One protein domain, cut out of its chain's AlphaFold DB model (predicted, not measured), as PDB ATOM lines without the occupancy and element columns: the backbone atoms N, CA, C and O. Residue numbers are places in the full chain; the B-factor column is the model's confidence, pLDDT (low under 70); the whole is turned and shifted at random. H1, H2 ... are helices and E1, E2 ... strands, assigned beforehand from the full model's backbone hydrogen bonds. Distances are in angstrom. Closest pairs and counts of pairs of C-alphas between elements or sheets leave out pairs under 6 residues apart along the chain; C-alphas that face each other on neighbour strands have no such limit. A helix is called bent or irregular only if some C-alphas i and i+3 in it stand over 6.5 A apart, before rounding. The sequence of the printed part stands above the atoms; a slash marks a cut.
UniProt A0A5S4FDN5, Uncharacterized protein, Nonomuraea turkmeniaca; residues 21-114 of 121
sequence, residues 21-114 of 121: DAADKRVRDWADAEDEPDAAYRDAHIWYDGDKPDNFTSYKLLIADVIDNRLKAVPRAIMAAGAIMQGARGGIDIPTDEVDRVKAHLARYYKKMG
ATOM      1  N   ASP A  21      17.897  38.970  49.661       96.94
ATOM      2  CA  ASP A  21      16.567  38.389  49.448       96.94
ATOM      3  C   ASP A  21      15.726  39.292  48.539       96.94
ATOM      4  O   ASP A  21      14.979  38.825  47.677       96.94
ATOM      5  N   ALA A  22      15.855  40.610  48.704       97.75
ATOM      6  CA  ALA A  22      15.206  41.562  47.816       97.75
ATOM      7  C   ALA A  22      15.854  41.583  46.420       97.75
ATOM      8  O   ALA A  22      15.144  41.765  45.430       97.75
ATOM      9  N   ALA A  23      17.179  41.419  46.333       98.06
ATOM     10  CA  ALA A  23      17.890  41.316  45.059       98.06
ATOM     11  C   ALA A  23      17.507  40.038  44.303       98.06
ATOM     12  O   ALA A  23      17.195  40.125  43.122       98.06
ATOM     13  N   ASP A  24      17.439  38.891  44.983       97.81
ATOM     14  CA  ASP A  24      17.023  37.610  44.400       97.81
ATOM     15  C   ASP A  24      15.662  37.721  43.702       97.81
ATOM     16  O   ASP A  24      15.532  37.405  42.522       97.81
ATOM     17  N   LYS A  25      14.665  38.293  44.392       97.38
ATOM     18  CA  LYS A  25      13.327  38.525  43.825       97.38
ATOM     19  C   LYS A  25      13.359  39.398  42.571       97.38
ATOM     20  O   LYS A  25      12.696  39.074  41.594       97.38
ATOM     21  N   ARG A  26      14.130  40.492  42.587       97.69
ATOM     22  CA  ARG A  26      14.264  41.385  41.423       97.69
ATOM     23  C   ARG A  26      14.976  40.710  40.256       97.69
ATOM     24  O   ARG A  26      14.612  40.956  39.115       97.69
ATOM     25  N   VAL A  27      15.993  39.895  40.534       97.94
ATOM     26  CA  VAL A  27      16.729  39.159  39.500       97.94
ATOM     27  C   VAL A  27      15.832  38.114  38.844       97.94
ATOM     28  O   VAL A  27      15.865  38.022  37.625       97.94
ATOM     29  N   ARG A  28      15.012  37.383  39.611       97.31
ATOM     30  CA  ARG A  28      14.031  36.429  39.063       97.31
ATOM     31  C   ARG A  28      13.040  37.100  38.122       97.31
ATOM     32  O   ARG A  28      12.909  36.663  36.989       97.31
ATOM     33  N   ASP A  29      12.417  38.183  38.581       97.25
ATOM     34  CA  ASP A  29      11.456  38.973  37.800       97.25
ATOM     35  C   ASP A  29      12.091  39.515  36.506       97.25
ATOM     36  O   ASP A  29      11.584  39.319  35.409       97.25
ATOM     37  N   TRP A  30      13.285  40.108  36.600       97.44
ATOM     38  CA  TRP A  30      14.012  40.613  35.429       97.44
ATOM     39  C   TRP A  30      14.440  39.521  34.441       97.44
ATOM     40  O   TRP A  30      14.525  39.781  33.239       97.44
ATOM     41  N   ALA A  31      14.757  38.333  34.949       95.81
ATOM     42  CA  ALA A  31      15.164  37.184  34.156       95.81
ATOM     43  C   ALA A  31      13.979  36.393  33.577       95.81
ATOM     44  O   ALA A  31      14.220  35.470  32.806       95.81
ATOM     45  N   ASP A  32      12.734  36.729  33.942       95.94
ATOM     46  CA  ASP A  32      11.545  35.907  33.664       95.94
ATOM     47  C   ASP A  32      11.702  34.461  34.200       95.94
ATOM     48  O   ASP A  32      11.229  33.486  33.623       95.94
ATOM     49  N   ALA A  33      12.425  34.321  35.318       94.94
ATOM     50  CA  ALA A  33      12.773  33.059  35.971       94.94
ATOM     51  C   ALA A  33      11.887  32.838  37.209       94.94
ATOM     52  O   ALA A  33      12.365  32.859  38.351       94.94
ATOM     53  N   GLU A  34      10.574  32.705  36.993       90.50
ATOM     54  CA  GLU A  34       9.593  32.514  38.073       90.50
ATOM     55  C   GLU A  34       9.506  31.052  38.533       90.50
ATOM     56  O   GLU A  34       9.543  30.779  39.737       90.50
ATOM     57  N   ASP A  35       9.440  30.121  37.579       92.75
ATOM     58  CA  ASP A  35       9.266  28.690  37.844       92.75
ATOM     59  C   ASP A  35      10.602  27.974  38.085       92.75
ATOM     60  O   ASP A  35      10.731  27.177  39.019       92.75
ATOM     61  N   GLU A  36      11.615  28.292  37.277       94.88
ATOM     62  CA  GLU A  36      12.943  27.681  37.333       94.88
ATOM     63  C   GLU A  36      14.055  28.683  36.974       94.88
ATOM     64  O   GLU A  36      13.807  29.663  36.266       94.88
ATOM     65  N   PRO A  37      15.290  28.483  37.475       96.62
ATOM     66  CA  PRO A  37      16.447  29.279  37.086       96.62
ATOM     67  C   PRO A  37      16.746  29.196  35.589       96.62
ATOM     68  O   PRO A  37      16.853  28.112  35.021       96.62
ATOM     69  N   ASP A  38      17.030  30.338  34.972       94.19
ATOM     70  CA  ASP A  38      17.434  30.415  33.573       94.19
ATOM     71  C   ASP A  38      18.903  30.883  33.426       94.19
ATOM     72  O   ASP A  38      19.688  30.973  34.383       94.19
ATOM     73  N   ALA A  39      19.314  31.175  32.189       93.50
ATOM     74  CA  ALA A  39      20.651  31.692  31.921       93.50
ATOM     75  C   ALA A  39      20.878  33.093  32.518       93.50
ATOM     76  O   ALA A  39      21.992  33.368  32.970       93.50
ATOM     77  N   ALA A  40      19.860  33.958  32.536       94.81
ATOM     78  CA  ALA A  40      19.967  35.319  33.047       94.81
ATOM     79  C   ALA A  40      20.056  35.353  34.585       94.81
ATOM     80  O   ALA A  40      20.897  36.063  35.142       94.81
ATOM     81  N   TYR A  41      19.279  34.519  35.280       97.19
ATOM     82  CA  TYR A  41      19.370  34.315  36.726       97.19
ATOM     83  C   TYR A  41      20.728  33.720  37.123       97.19
ATOM     84  O   TYR A  41      21.363  34.162  38.091       97.19
ATOM     85  N   ARG A  42      21.233  32.756  36.338       96.50
ATOM     86  CA  ARG A  42      22.577  32.192  36.534       96.50
ATOM     87  C   ARG A  42      23.658  33.265  36.512       96.50
ATOM     88  O   ARG A  42      24.569  33.227  37.333       96.50
ATOM     89  N   ASP A  43      23.555  34.225  35.603       95.75
ATOM     90  CA  ASP A  43      24.558  35.272  35.403       95.75
ATOM     91  C   ASP A  43      24.678  36.258  36.582       95.75
ATOM     92  O   ASP A  43      25.681  36.971  36.694       95.75
ATOM     93  N   ALA A  44      23.712  36.257  37.506       97.62
ATOM     94  CA  ALA A  44      23.771  37.011  38.760       97.62
ATOM     95  C   ALA A  44      24.588  36.320  39.875       97.62
ATOM     96  O   ALA A  44      24.927  36.952  40.884       97.62
ATOM     97  N   HIS A  45      24.914  35.038  39.696       98.19
ATOM     98  CA  HIS A  45      25.564  34.171  40.677       98.19
ATOM     99  C   HIS A  45      26.979  33.788  40.236       98.19
ATOM    100  O   HIS A  45      27.293  33.755  39.046       98.19
ATOM    101  N   ILE A  46      27.856  33.469  41.191       97.69
ATOM    102  CA  ILE A  46      29.217  32.988  40.878       97.69
ATOM    103  C   ILE A  46      29.251  31.475  40.650       97.69
ATOM    104  O   ILE A  46      30.073  30.973  39.879       97.69
ATOM    105  N   TRP A  47      28.385  30.741  41.342       97.31
ATOM    106  CA  TRP A  47      28.406  29.286  41.362       97.31
ATOM    107  C   TRP A  47      26.992  28.718  41.363       97.31
ATOM    108  O   TRP A  47      26.096  29.306  41.967       97.31
ATOM    109  N   TYR A  48      26.802  27.568  40.725       96.31
ATOM    110  CA  TYR A  48      25.595  26.759  40.834       96.31
ATOM    111  C   TYR A  48      25.912  25.262  40.738       96.31
ATOM    112  O   TYR A  48      26.922  24.871  40.142       96.31
ATOM    113  N   ASP A  49      25.037  24.430  41.303       94.88
ATOM    114  CA  ASP A  49      25.104  22.974  41.160       94.88
ATOM    115  C   ASP A  49      24.629  22.573  39.756       94.88
ATOM    116  O   ASP A  49      23.452  22.704  39.411       94.88
ATOM    117  N   GLY A  50      25.556  22.073  38.938       92.69
ATOM    118  CA  GLY A  50      25.269  21.645  37.572       92.69
ATOM    119  C   GLY A  50      24.367  20.412  37.485       92.69
ATOM    120  O   GLY A  50      23.777  20.196  36.430       92.69
ATOM    121  N   ASP A  51      24.239  19.646  38.572       92.94
ATOM    122  CA  ASP A  51      23.348  18.485  38.653       92.94
ATOM    123  C   ASP A  51      21.923  18.881  39.075       92.94
ATOM    124  O   ASP A  51      20.997  18.071  39.004       92.94
ATOM    125  N   LYS A  52      21.730  20.131  39.523       94.88
ATOM    126  CA  LYS A  52      20.432  20.688  39.938       94.88
ATOM    127  C   LYS A  52      20.201  22.082  39.331       94.88
ATOM    128  O   LYS A  52      19.965  23.030  40.091       94.88
ATOM    129  N   PRO A  53      20.270  22.229  37.994       94.25
ATOM    130  CA  PRO A  53      20.124  23.526  37.333       94.25
ATOM    131  C   PRO A  53      18.729  24.132  37.536       94.25
ATOM    132  O   PRO A  53      18.611  25.342  37.663       94.25
ATOM    133  N   ASP A  54      17.697  23.305  37.700       95.44
ATOM    134  CA  ASP A  54      16.307  23.775  37.798       95.44
ATOM    135  C   ASP A  54      15.912  24.158  39.244       95.44
ATOM    136  O   ASP A  54      14.760  24.452  39.552       95.44
ATOM    137  N   ASN A  55      16.865  24.147  40.187       96.00
ATOM    138  CA  ASN A  55      16.617  24.436  41.599       96.00
ATOM    139  C   ASN A  55      17.298  25.739  42.022       96.00
ATOM    140  O   ASN A  55      18.508  25.775  42.210       96.00
ATOM    141  N   PHE A  56      16.522  26.783  42.315       96.00
ATOM    142  CA  PHE A  56      17.052  28.076  42.770       96.00
ATOM    143  C   PHE A  56      18.029  27.991  43.947       96.00
ATOM    144  O   PHE A  56      18.996  28.747  44.009       96.00
ATOM    145  N   THR A  57      17.810  27.062  44.881       94.62
ATOM    146  CA  THR A  57      18.674  26.916  46.065       94.62
ATOM    147  C   THR A  57      20.055  26.348  45.733       94.62
ATOM    148  O   THR A  57      20.954  26.385  46.580       94.62
ATOM    149  N   SER A  58      20.236  25.832  44.516       95.56
ATOM    150  CA  SER A  58      21.502  25.325  44.000       95.56
ATOM    151  C   SER A  58      22.444  26.438  43.533       95.56
ATOM    152  O   SER A  58      23.646  26.210  43.431       95.56
ATOM    153  N   TYR A  59      21.932  27.657  43.341       96.88
ATOM    154  CA  TYR A  59      22.696  28.837  42.957       96.88
ATOM    155  C   TYR A  59      23.217  29.545  44.202       96.88
ATOM    156  O   TYR A  59      22.492  29.782  45.170       96.88
ATOM    157  N   LYS A  60      24.508  29.865  44.204       96.25
ATOM    158  CA  LYS A  60      25.211  30.404  45.366       96.25
ATOM    159  C   LYS A  60      25.977  31.661  45.000       96.25
ATOM    160  O   LYS A  60      26.397  31.863  43.861       96.25
ATOM    161  N   LEU A  61      26.220  32.479  46.025       97.19
ATOM    162  CA  LEU A  61      26.966  33.731  45.911       97.19
ATOM    163  C   LEU A  61      26.303  34.670  44.890       97.19
ATOM    164  O   LEU A  61      26.907  35.021  43.876       97.19
ATOM    165  N   LEU A  62      25.056  35.062  45.167       98.06
ATOM    166  CA  LEU A  62      24.408  36.166  44.465       98.06
ATOM    167  C   LEU A  62      25.247  37.432  44.674       98.06
ATOM    168  O   LEU A  62      25.429  37.883  45.808       98.06
ATOM    169  N   ILE A  63      25.771  37.988  43.584       98.31
ATOM    170  CA  ILE A  63      26.616  39.191  43.615       98.31
ATOM    171  C   ILE A  63      25.990  40.382  42.896       98.31
ATOM    172  O   ILE A  63      26.571  41.469  42.904       98.31
ATOM    173  N   ALA A  64      24.849  40.188  42.241       98.06
ATOM    174  CA  ALA A  64      24.240  41.186  41.383       98.06
ATOM    175  C   ALA A  64      22.805  41.519  41.795       98.06
ATOM    176  O   ALA A  64      22.135  40.751  42.478       98.06
ATOM    177  N   ASP A  65      22.367  42.699  41.373       98.38
ATOM    178  CA  ASP A  65      21.015  43.218  41.543       98.38
ATOM    179  C   ASP A  65      20.583  43.909  40.247       98.38
ATOM    180  O   ASP A  65      21.420  44.332  39.440       98.38
ATOM    181  N   VAL A  66      19.277  44.062  40.065       97.81
ATOM    182  CA  VAL A  66      18.695  44.786  38.936       97.81
ATOM    183  C   VAL A  66      18.577  46.259  39.313       97.81
ATOM    184  O   VAL A  66      17.847  46.638  40.229       97.81
ATOM    185  N   ILE A  67      19.334  47.106  38.617       96.19
ATOM    186  CA  ILE A  67      19.418  48.550  38.864       96.19
ATOM    187  C   ILE A  67      19.332  49.259  37.518       96.19
ATOM    188  O   ILE A  67      20.142  48.995  36.629       96.19
ATOM    189  N   ASP A  68      18.372  50.171  37.371       93.88
ATOM    190  CA  ASP A  68      18.076  50.848  36.100       93.88
ATOM    191  C   ASP A  68      17.810  49.844  34.961       93.88
ATOM    192  O   ASP A  68      18.352  49.962  33.861       93.88
ATOM    193  N   ASN A  69      17.013  48.809  35.258       93.69
ATOM    194  CA  ASN A  69      16.657  47.720  34.340       93.69
ATOM    195  C   ASN A  69      17.861  46.946  33.762       93.69
ATOM    196  O   ASN A  69      17.812  46.408  32.655       93.69
ATOM    197  N   ARG A  70      18.978  46.921  34.495       95.50
ATOM    198  CA  ARG A  70      20.197  46.212  34.110       95.50
ATOM    199  C   ARG A  70      20.781  45.475  35.302       95.50
ATOM    200  O   ARG A  70      20.862  46.027  36.398       95.50
ATOM    201  N   LEU A  71      21.276  44.267  35.057       97.38
ATOM    202  CA  LEU A  71      22.051  43.517  36.034       97.38
ATOM    203  C   LEU A  71      23.387  44.230  36.317       97.38
ATOM    204  O   LEU A  71      24.199  44.448  35.411       97.38
ATOM    205  N   LYS A  72      23.613  44.623  37.572       98.44
ATOM    206  CA  LYS A  72      24.859  45.253  38.038       98.44
ATOM    207  C   LYS A  72      25.433  44.455  39.202       98.44
ATOM    208  O   LYS A  72      24.699  44.084  40.114       98.44
ATOM    209  N   ALA A  73      26.747  44.241  39.209       98.38
ATOM    210  CA  ALA A  73      27.421  43.636  40.351       98.38
ATOM    211  C   ALA A  73      27.473  44.640  41.513       98.38
ATOM    212  O   ALA A  73      27.930  45.775  41.347       98.38
ATOM    213  N   VAL A  74      26.991  44.238  42.687       98.44
ATOM    214  CA  VAL A  74      26.874  45.105  43.861       98.44
ATOM    215  C   VAL A  74      28.105  44.937  44.754       98.44
ATOM    216  O   VAL A  74      28.346  43.834  45.249       98.44
ATOM    217  N   PRO A  75      28.871  46.009  45.042       98.25
ATOM    218  CA  PRO A  75      30.098  45.904  45.834       98.25
ATOM    219  C   PRO A  75      29.936  45.216  47.192       98.25
ATOM    220  O   PRO A  75      30.727  44.346  47.558       98.25
ATOM    221  N   ARG A  76      28.864  45.534  47.926       98.00
ATOM    222  CA  ARG A  76      28.552  44.883  49.209       98.00
ATOM    223  C   ARG A  76      28.208  43.396  49.070       98.00
ATOM    224  O   ARG A  76      28.550  42.626  49.964       98.00
ATOM    225  N   ALA A  77      27.611  42.982  47.954       98.12
ATOM    226  CA  ALA A  77      27.346  41.574  47.665       98.12
ATOM    227  C   ALA A  77      28.642  40.808  47.367       98.12
ATOM    228  O   ALA A  77      28.864  39.735  47.918       98.12
ATOM    229  N   ILE A  78      29.542  41.400  46.571       98.38
ATOM    230  CA  ILE A  78      30.868  40.829  46.284       98.38
ATOM    231  C   ILE A  78      31.670  40.658  47.581       98.38
ATOM    232  O   ILE A  78      32.253  39.600  47.815       98.38
ATOM    233  N   MET A  79      31.657  41.670  48.458       97.56
ATOM    234  CA  MET A  79      32.310  41.596  49.768       97.56
ATOM    235  C   MET A  79      31.706  40.509  50.666       97.56
ATOM    236  O   MET A  79      32.450  39.769  51.312       97.56
ATOM    237  N   ALA A  80      30.377  40.377  50.685       97.56
ATOM    238  CA  ALA A  80      29.697  39.316  51.424       97.56
ATOM    239  C   ALA A  80      30.061  37.923  50.882       97.56
ATOM    240  O   ALA A  80      30.378  37.029  51.664       97.56
ATOM    241  N   ALA A  81      30.090  37.753  49.558       97.88
ATOM    242  CA  ALA A  81      30.513  36.514  48.912       97.88
ATOM    243  C   ALA A  81      31.969  36.161  49.256       97.88
ATOM    244  O   ALA A  81      32.260  35.022  49.617       97.88
ATOM    245  N   GLY A  82      32.878  37.140  49.235       97.81
ATOM    246  CA  GLY A  82      34.264  36.930  49.651       97.81
ATOM    247  C   GLY A  82      34.403  36.546  51.127       97.81
ATOM    248  O   GLY A  82      35.205  35.674  51.452       97.81
ATOM    249  N   ALA A  83      33.592  37.127  52.015       97.50
ATOM    250  CA  ALA A  83      33.560  36.744  53.426       97.50
ATOM    251  C   ALA A  83      33.036  35.310  53.628       97.50
ATOM    252  O   ALA A  83      33.583  34.569  54.442       97.50
ATOM    253  N   ILE A  84      32.021  34.885  52.866       97.62
ATOM    254  CA  ILE A  84      31.522  33.497  52.874       97.62
ATOM    255  C   ILE A  84      32.629  32.529  52.429       97.62
ATOM    256  O   ILE A  84      32.859  31.519  53.088       97.62
ATOM    257  N   MET A  85      33.402  32.879  51.395       96.81
ATOM    258  CA  MET A  85      34.592  32.115  50.976       96.81
ATOM    259  C   MET A  85      35.721  32.086  52.025       96.81
ATOM    260  O   MET A  85      36.718  31.385  51.850       96.81
ATOM    261  N   GLN A  86      35.593  32.859  53.103       95.69
ATOM    262  CA  GLN A  86      36.476  32.864  54.273       95.69
ATOM    263  C   GLN A  86      35.790  32.305  55.531       95.69
ATOM    264  O   GLN A  86      36.284  32.490  56.638       95.69
ATOM    265  N   GLY A  87      34.658  31.612  55.379       95.50
ATOM    266  CA  GLY A  87      33.971  30.932  56.478       95.50
ATOM    267  C   GLY A  87      32.923  31.772  57.209       95.50
ATOM    268  O   GLY A  87      32.328  31.294  58.177       95.50
ATOM    269  N   ALA A  88      32.631  33.001  56.762       95.31
ATOM    270  CA  ALA A  88      31.496  33.742  57.304       95.31
ATOM    271  C   ALA A  88      30.197  32.946  57.097       95.31
ATOM    272  O   ALA A  88      30.022  32.282  56.076       95.31
ATOM    273  N   ARG A  89      29.277  33.019  58.069       90.31
ATOM    274  CA  ARG A  89      27.998  32.279  58.057       90.31
ATOM    275  C   ARG A  89      28.151  30.750  57.935       90.31
ATOM    276  O   ARG A  89      27.237  30.090  57.459       90.31
ATOM    277  N   GLY A  90      29.283  30.193  58.372       92.94
ATOM    278  CA  GLY A  90      29.565  28.756  58.268       92.94
ATOM    279  C   GLY A  90      30.182  28.335  56.932       92.94
ATOM    280  O   GLY A  90      30.408  27.148  56.725       92.94
ATOM    281  N   GLY A  91      30.499  29.290  56.052       92.88
ATOM    282  CA  GLY A  91      31.087  29.024  54.745       92.88
ATOM    283  C   GLY A  91      30.051  28.698  53.674       92.88
ATOM    284  O   GLY A  91      28.885  29.081  53.765       92.88
ATOM    285  N   ILE A  92      30.507  28.022  52.626       94.25
ATOM    286  CA  ILE A  92      29.687  27.587  51.498       94.25
ATOM    287  C   ILE A  92      29.953  26.109  51.223       94.25
ATOM    288  O   ILE A  92      31.095  25.658  51.281       94.25
ATOM    289  N   ASP A  93      28.887  25.381  50.919       92.19
ATOM    290  CA  ASP A  93      28.935  23.986  50.496       92.19
ATOM    291  C   ASP A  93      29.141  23.912  48.972       92.19
ATOM    292  O   ASP A  93      28.193  24.096  48.208       92.19
ATOM    293  N   ILE A  94      30.398  23.743  48.544       94.31
ATOM    294  CA  ILE A  94      30.816  23.512  47.149       94.31
ATOM    295  C   ILE A  94      31.963  22.489  47.104       94.31
ATOM    296  O   ILE A  94      32.694  22.360  48.093       94.31
ATOM    297  N   PRO A  95      32.187  21.805  45.965       93.88
ATOM    298  CA  PRO A  95      33.345  20.932  45.788       93.88
ATOM    299  C   PRO A  95      34.674  21.668  46.017       93.88
ATOM    300  O   PRO A  95      34.859  22.818  45.607       93.88
ATOM    301  N   THR A  96      35.622  21.005  46.682       92.06
ATOM    302  CA  THR A  96      36.907  21.607  47.076       92.06
ATOM    303  C   THR A  96      37.762  22.023  45.881       92.06
ATOM    304  O   THR A  96      38.455  23.035  45.951       92.06
ATOM    305  N   ASP A  97      37.674  21.294  44.771       92.38
ATOM    306  CA  ASP A  97      38.350  21.577  43.503       92.38
ATOM    307  C   ASP A  97      37.778  22.801  42.763       92.38
ATOM    308  O   ASP A  97      38.388  23.313  41.821       92.38
ATOM    309  N   GLU A  98      36.641  23.337  43.214       94.81
ATOM    310  CA  GLU A  98      36.035  24.543  42.650       94.81
ATOM    311  C   GLU A  98      36.309  25.817  43.443       94.81
ATOM    312  O   GLU A  98      36.160  26.919  42.906       94.81
ATOM    313  N   VAL A  99      36.775  25.689  44.689       95.25
ATOM    314  CA  VAL A  99      37.064  26.817  45.586       95.25
ATOM    315  C   VAL A  99      37.991  27.832  44.920       95.25
ATOM    316  O   VAL A  99      37.698  29.031  44.924       95.25
ATOM    317  N   ASP A 100      39.076  27.372  44.295       95.56
ATOM    318  CA  ASP A 100      40.049  28.254  43.645       95.56
ATOM    319  C   ASP A 100      39.462  28.959  42.419       95.56
ATOM    320  O   ASP A 100      39.745  30.133  42.175       95.56
ATOM    321  N   ARG A 101      38.574  28.290  41.672       95.94
ATOM    322  CA  ARG A 101      37.886  28.885  40.517       95.94
ATOM    323  C   ARG A 101      36.888  29.958  40.953       95.94
ATOM    324  O   ARG A 101      36.838  31.021  40.331       95.94
ATOM    325  N   VAL A 102      36.140  29.719  42.031       97.06
ATOM    326  CA  VAL A 102      35.224  30.702  42.635       97.06
ATOM    327  C   VAL A 102      35.998  31.909  43.167       97.06
ATOM    328  O   VAL A 102      35.642  33.051  42.866       97.06
ATOM    329  N   LYS A 103      37.101  31.679  43.893       97.31
ATOM    330  CA  LYS A 103      37.990  32.751  44.367       97.31
ATOM    331  C   LYS A 103      38.562  33.557  43.206       97.31
ATOM    332  O   LYS A 103      38.456  34.779  43.213       97.31
ATOM    333  N   ALA A 104      39.086  32.907  42.168       96.94
ATOM    334  CA  ALA A 104      39.591  33.589  40.978       96.94
ATOM    335  C   ALA A 104      38.502  34.427  40.282       96.94
ATOM    336  O   ALA A 104      38.767  35.544  39.832       96.94
ATOM    337  N   HIS A 105      37.261  33.933  40.230       97.56
ATOM    338  CA  HIS A 105      36.136  34.684  39.679       97.56
ATOM    339  C   HIS A 105      35.807  35.929  40.517       97.56
ATOM    340  O   HIS A 105      35.670  37.025  39.967       97.56
ATOM    341  N   LEU A 106      35.700  35.792  41.840       97.69
ATOM    342  CA  LEU A 106      35.461  36.918  42.747       97.69
ATOM    343  C   LEU A 106      36.620  37.924  42.725       97.69
ATOM    344  O   LEU A 106      36.375  39.128  42.711       97.69
ATOM    345  N   ALA A 107      37.872  37.461  42.647       98.00
ATOM    346  CA  ALA A 107      39.063  38.310  42.592       98.00
ATOM    347  C   ALA A 107      39.025  39.294  41.410       98.00
ATOM    348  O   ALA A 107      39.463  40.437  41.535       98.00
ATOM    349  N   ARG A 108      38.432  38.900  40.274       98.12
ATOM    350  CA  ARG A 108      38.222  39.805  39.130       98.12
ATOM    351  C   ARG A 108      37.281  40.959  39.472       98.12
ATOM    352  O   ARG A 108      37.534  42.084  39.046       98.12
ATOM    353  N   TYR A 109      36.232  40.705  40.253       98.25
ATOM    354  CA  TYR A 109      35.339  41.756  40.736       98.25
ATOM    355  C   TYR A 109      35.984  42.614  41.826       98.25
ATOM    356  O   TYR A 109      35.856  43.832  41.756       98.25
ATOM    357  N   TYR A 110      36.742  42.028  42.761       98.06
ATOM    358  CA  TYR A 110      37.560  42.798  43.714       98.06
ATOM    359  C   TYR A 110      38.493  43.771  42.989       98.06
ATOM    360  O   TYR A 110      38.445  44.974  43.243       98.06
ATOM    361  N   LYS A 111      39.224  43.287  41.978       97.62
ATOM    362  CA  LYS A 111      40.061  44.131  41.118       97.62
ATOM    363  C   LYS A 111      39.255  45.242  40.435       97.62
ATOM    364  O   LYS A 111      39.716  46.378  40.395       97.62
ATOM    365  N   LYS A 112      38.058  44.938  39.918       97.38
ATOM    366  CA  LYS A 112      37.166  45.930  39.290       97.38
ATOM    367  C   LYS A 112      36.714  47.014  40.276       97.38
ATOM    368  O   LYS A 112      36.554  48.158  39.870       97.38
ATOM    369  N   MET A 113      36.539  46.670  41.553       96.94
ATOM    370  CA  MET A 113      36.219  47.613  42.633       96.94
ATOM    371  C   MET A 113      37.432  48.410  43.141       96.94
ATOM    372  O   MET A 113      37.243  49.336  43.927       96.94
ATOM    373  N   GLY A 114      38.653  48.061  42.717       96.56
ATOM    374  CA  GLY A 114      39.889  48.625  43.264       96.56
ATOM    375  C   GLY A 114      40.257  48.088  44.653       96.56
ATOM    376  O   GLY A 114      41.018  48.733  45.365       96.56
TER     377      GLY A 114
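What this domain is: This is residues 21 to 114 of the 121 residues of an uncharacterized protein of Nonomuraea turkmeniaca (UniProt A0A5S4FDN5). The strand hairpin of E1 and E2 makes the middle of this domain, with the helical hairpin of H3 and H4 on one side of it, where H3 is nearer to E2 and H4 to E1, and E2 runs on into a second strand hairpin, E3 with E4, which lies farther out. On the other side H1 packs on E3 and E4, mostly on E3, and the short H2 meets the end of H1. The printed part has 94 residues, with four named helices and four named strands in the order H1, H2, E1, E2, E3, E4, H3, H4; each of the two sheets has two antiparallel strands. The class is mixed, helices and strands. The whole is compact, with a radius of gyration of the C-alphas of 12.9 A, and rounded, with spans of 33 by 32 by 20 A.

Where its parts are: H1, residues 21 to 31, begins at C-alpha 21 at (16.567, 38.389, 49.448) and measures 15.4 A from first to last C-alpha. After residues 32 to 38 comes H2, residues 39 to 42. A tight link leads to E1, residues 45 to 48, whose first C-alpha is at (25.564, 34.171, 40.677). Residues 49 to 58 then lead to E2, residues 59 to 62. After Ile 63 follows E3, residues 64 to 67, 9.2 A long, and after two more residues E4, residues 70 to 73, 9.9 A long. H3, residues 75 to 84, is 14.3 A long. H4, residues 96 to 113, is the longest helix, at 26.4 A, and ends at C-alpha 113 at (36.219, 47.613, 42.633). H4 is irregular, but only just: C-alphas 97 and 100 are 6.9 A apart.

How they stand to each other: H1 and H2 touch, and their closest C-alphas are those of Ala 31 and Ala 40, 5.3 A apart. The closest C-alphas of H1 and E3 are those of Ala 23 and Asp 65, 5.1 A apart. E1 and E2 form a hairpin, antiparallel with 161 degrees between their directions; N 60 and O 47, at 2.8 A, and N 46 and O 61, at 3.2 A, are within hydrogen-bond range. E2 runs on into E3 across a break of 1 residue, at 64 degrees, and the two meet only through their link. E3 and E4 form a second hairpin, antiparallel at 141 degrees, where N 67 and O 70, at 2.9 A, and N 65 and O 72, at 3.0 A, are within hydrogen-bond range. The closest C-alphas of E2 and H3 are those of Leu 61 and Ala 81, 5.4 A apart. Those of E1 and H4 are Ile 46 and Val 102, 6.7 A apart. H3 and H4 touch at a shallow tilt of 26 degrees, opposite ways, as a helical hairpin; their closest C-alphas, Ile 78 and Leu 106, are 7.0 A apart. H1 and H3 are apart, and so are H1 and H4. In H1 and H3 every pair of O i and N i+4 is within hydrogen-bond range, in H4 11 of 14 are, and H2 is too short for such a pair.

The domain as a whole: The two C-alphas farthest apart are those of Asp 35 and Gly 114, at 36.9 A, and the first and last printed C-alphas, Asp 21 and Gly 114, are 26.2 A apart. The printed part has no cut. The link from H3 to H4, with 11 residues between them, is long. The mean pLDDT of the printed part is 96.2, and no printed residue is under 70.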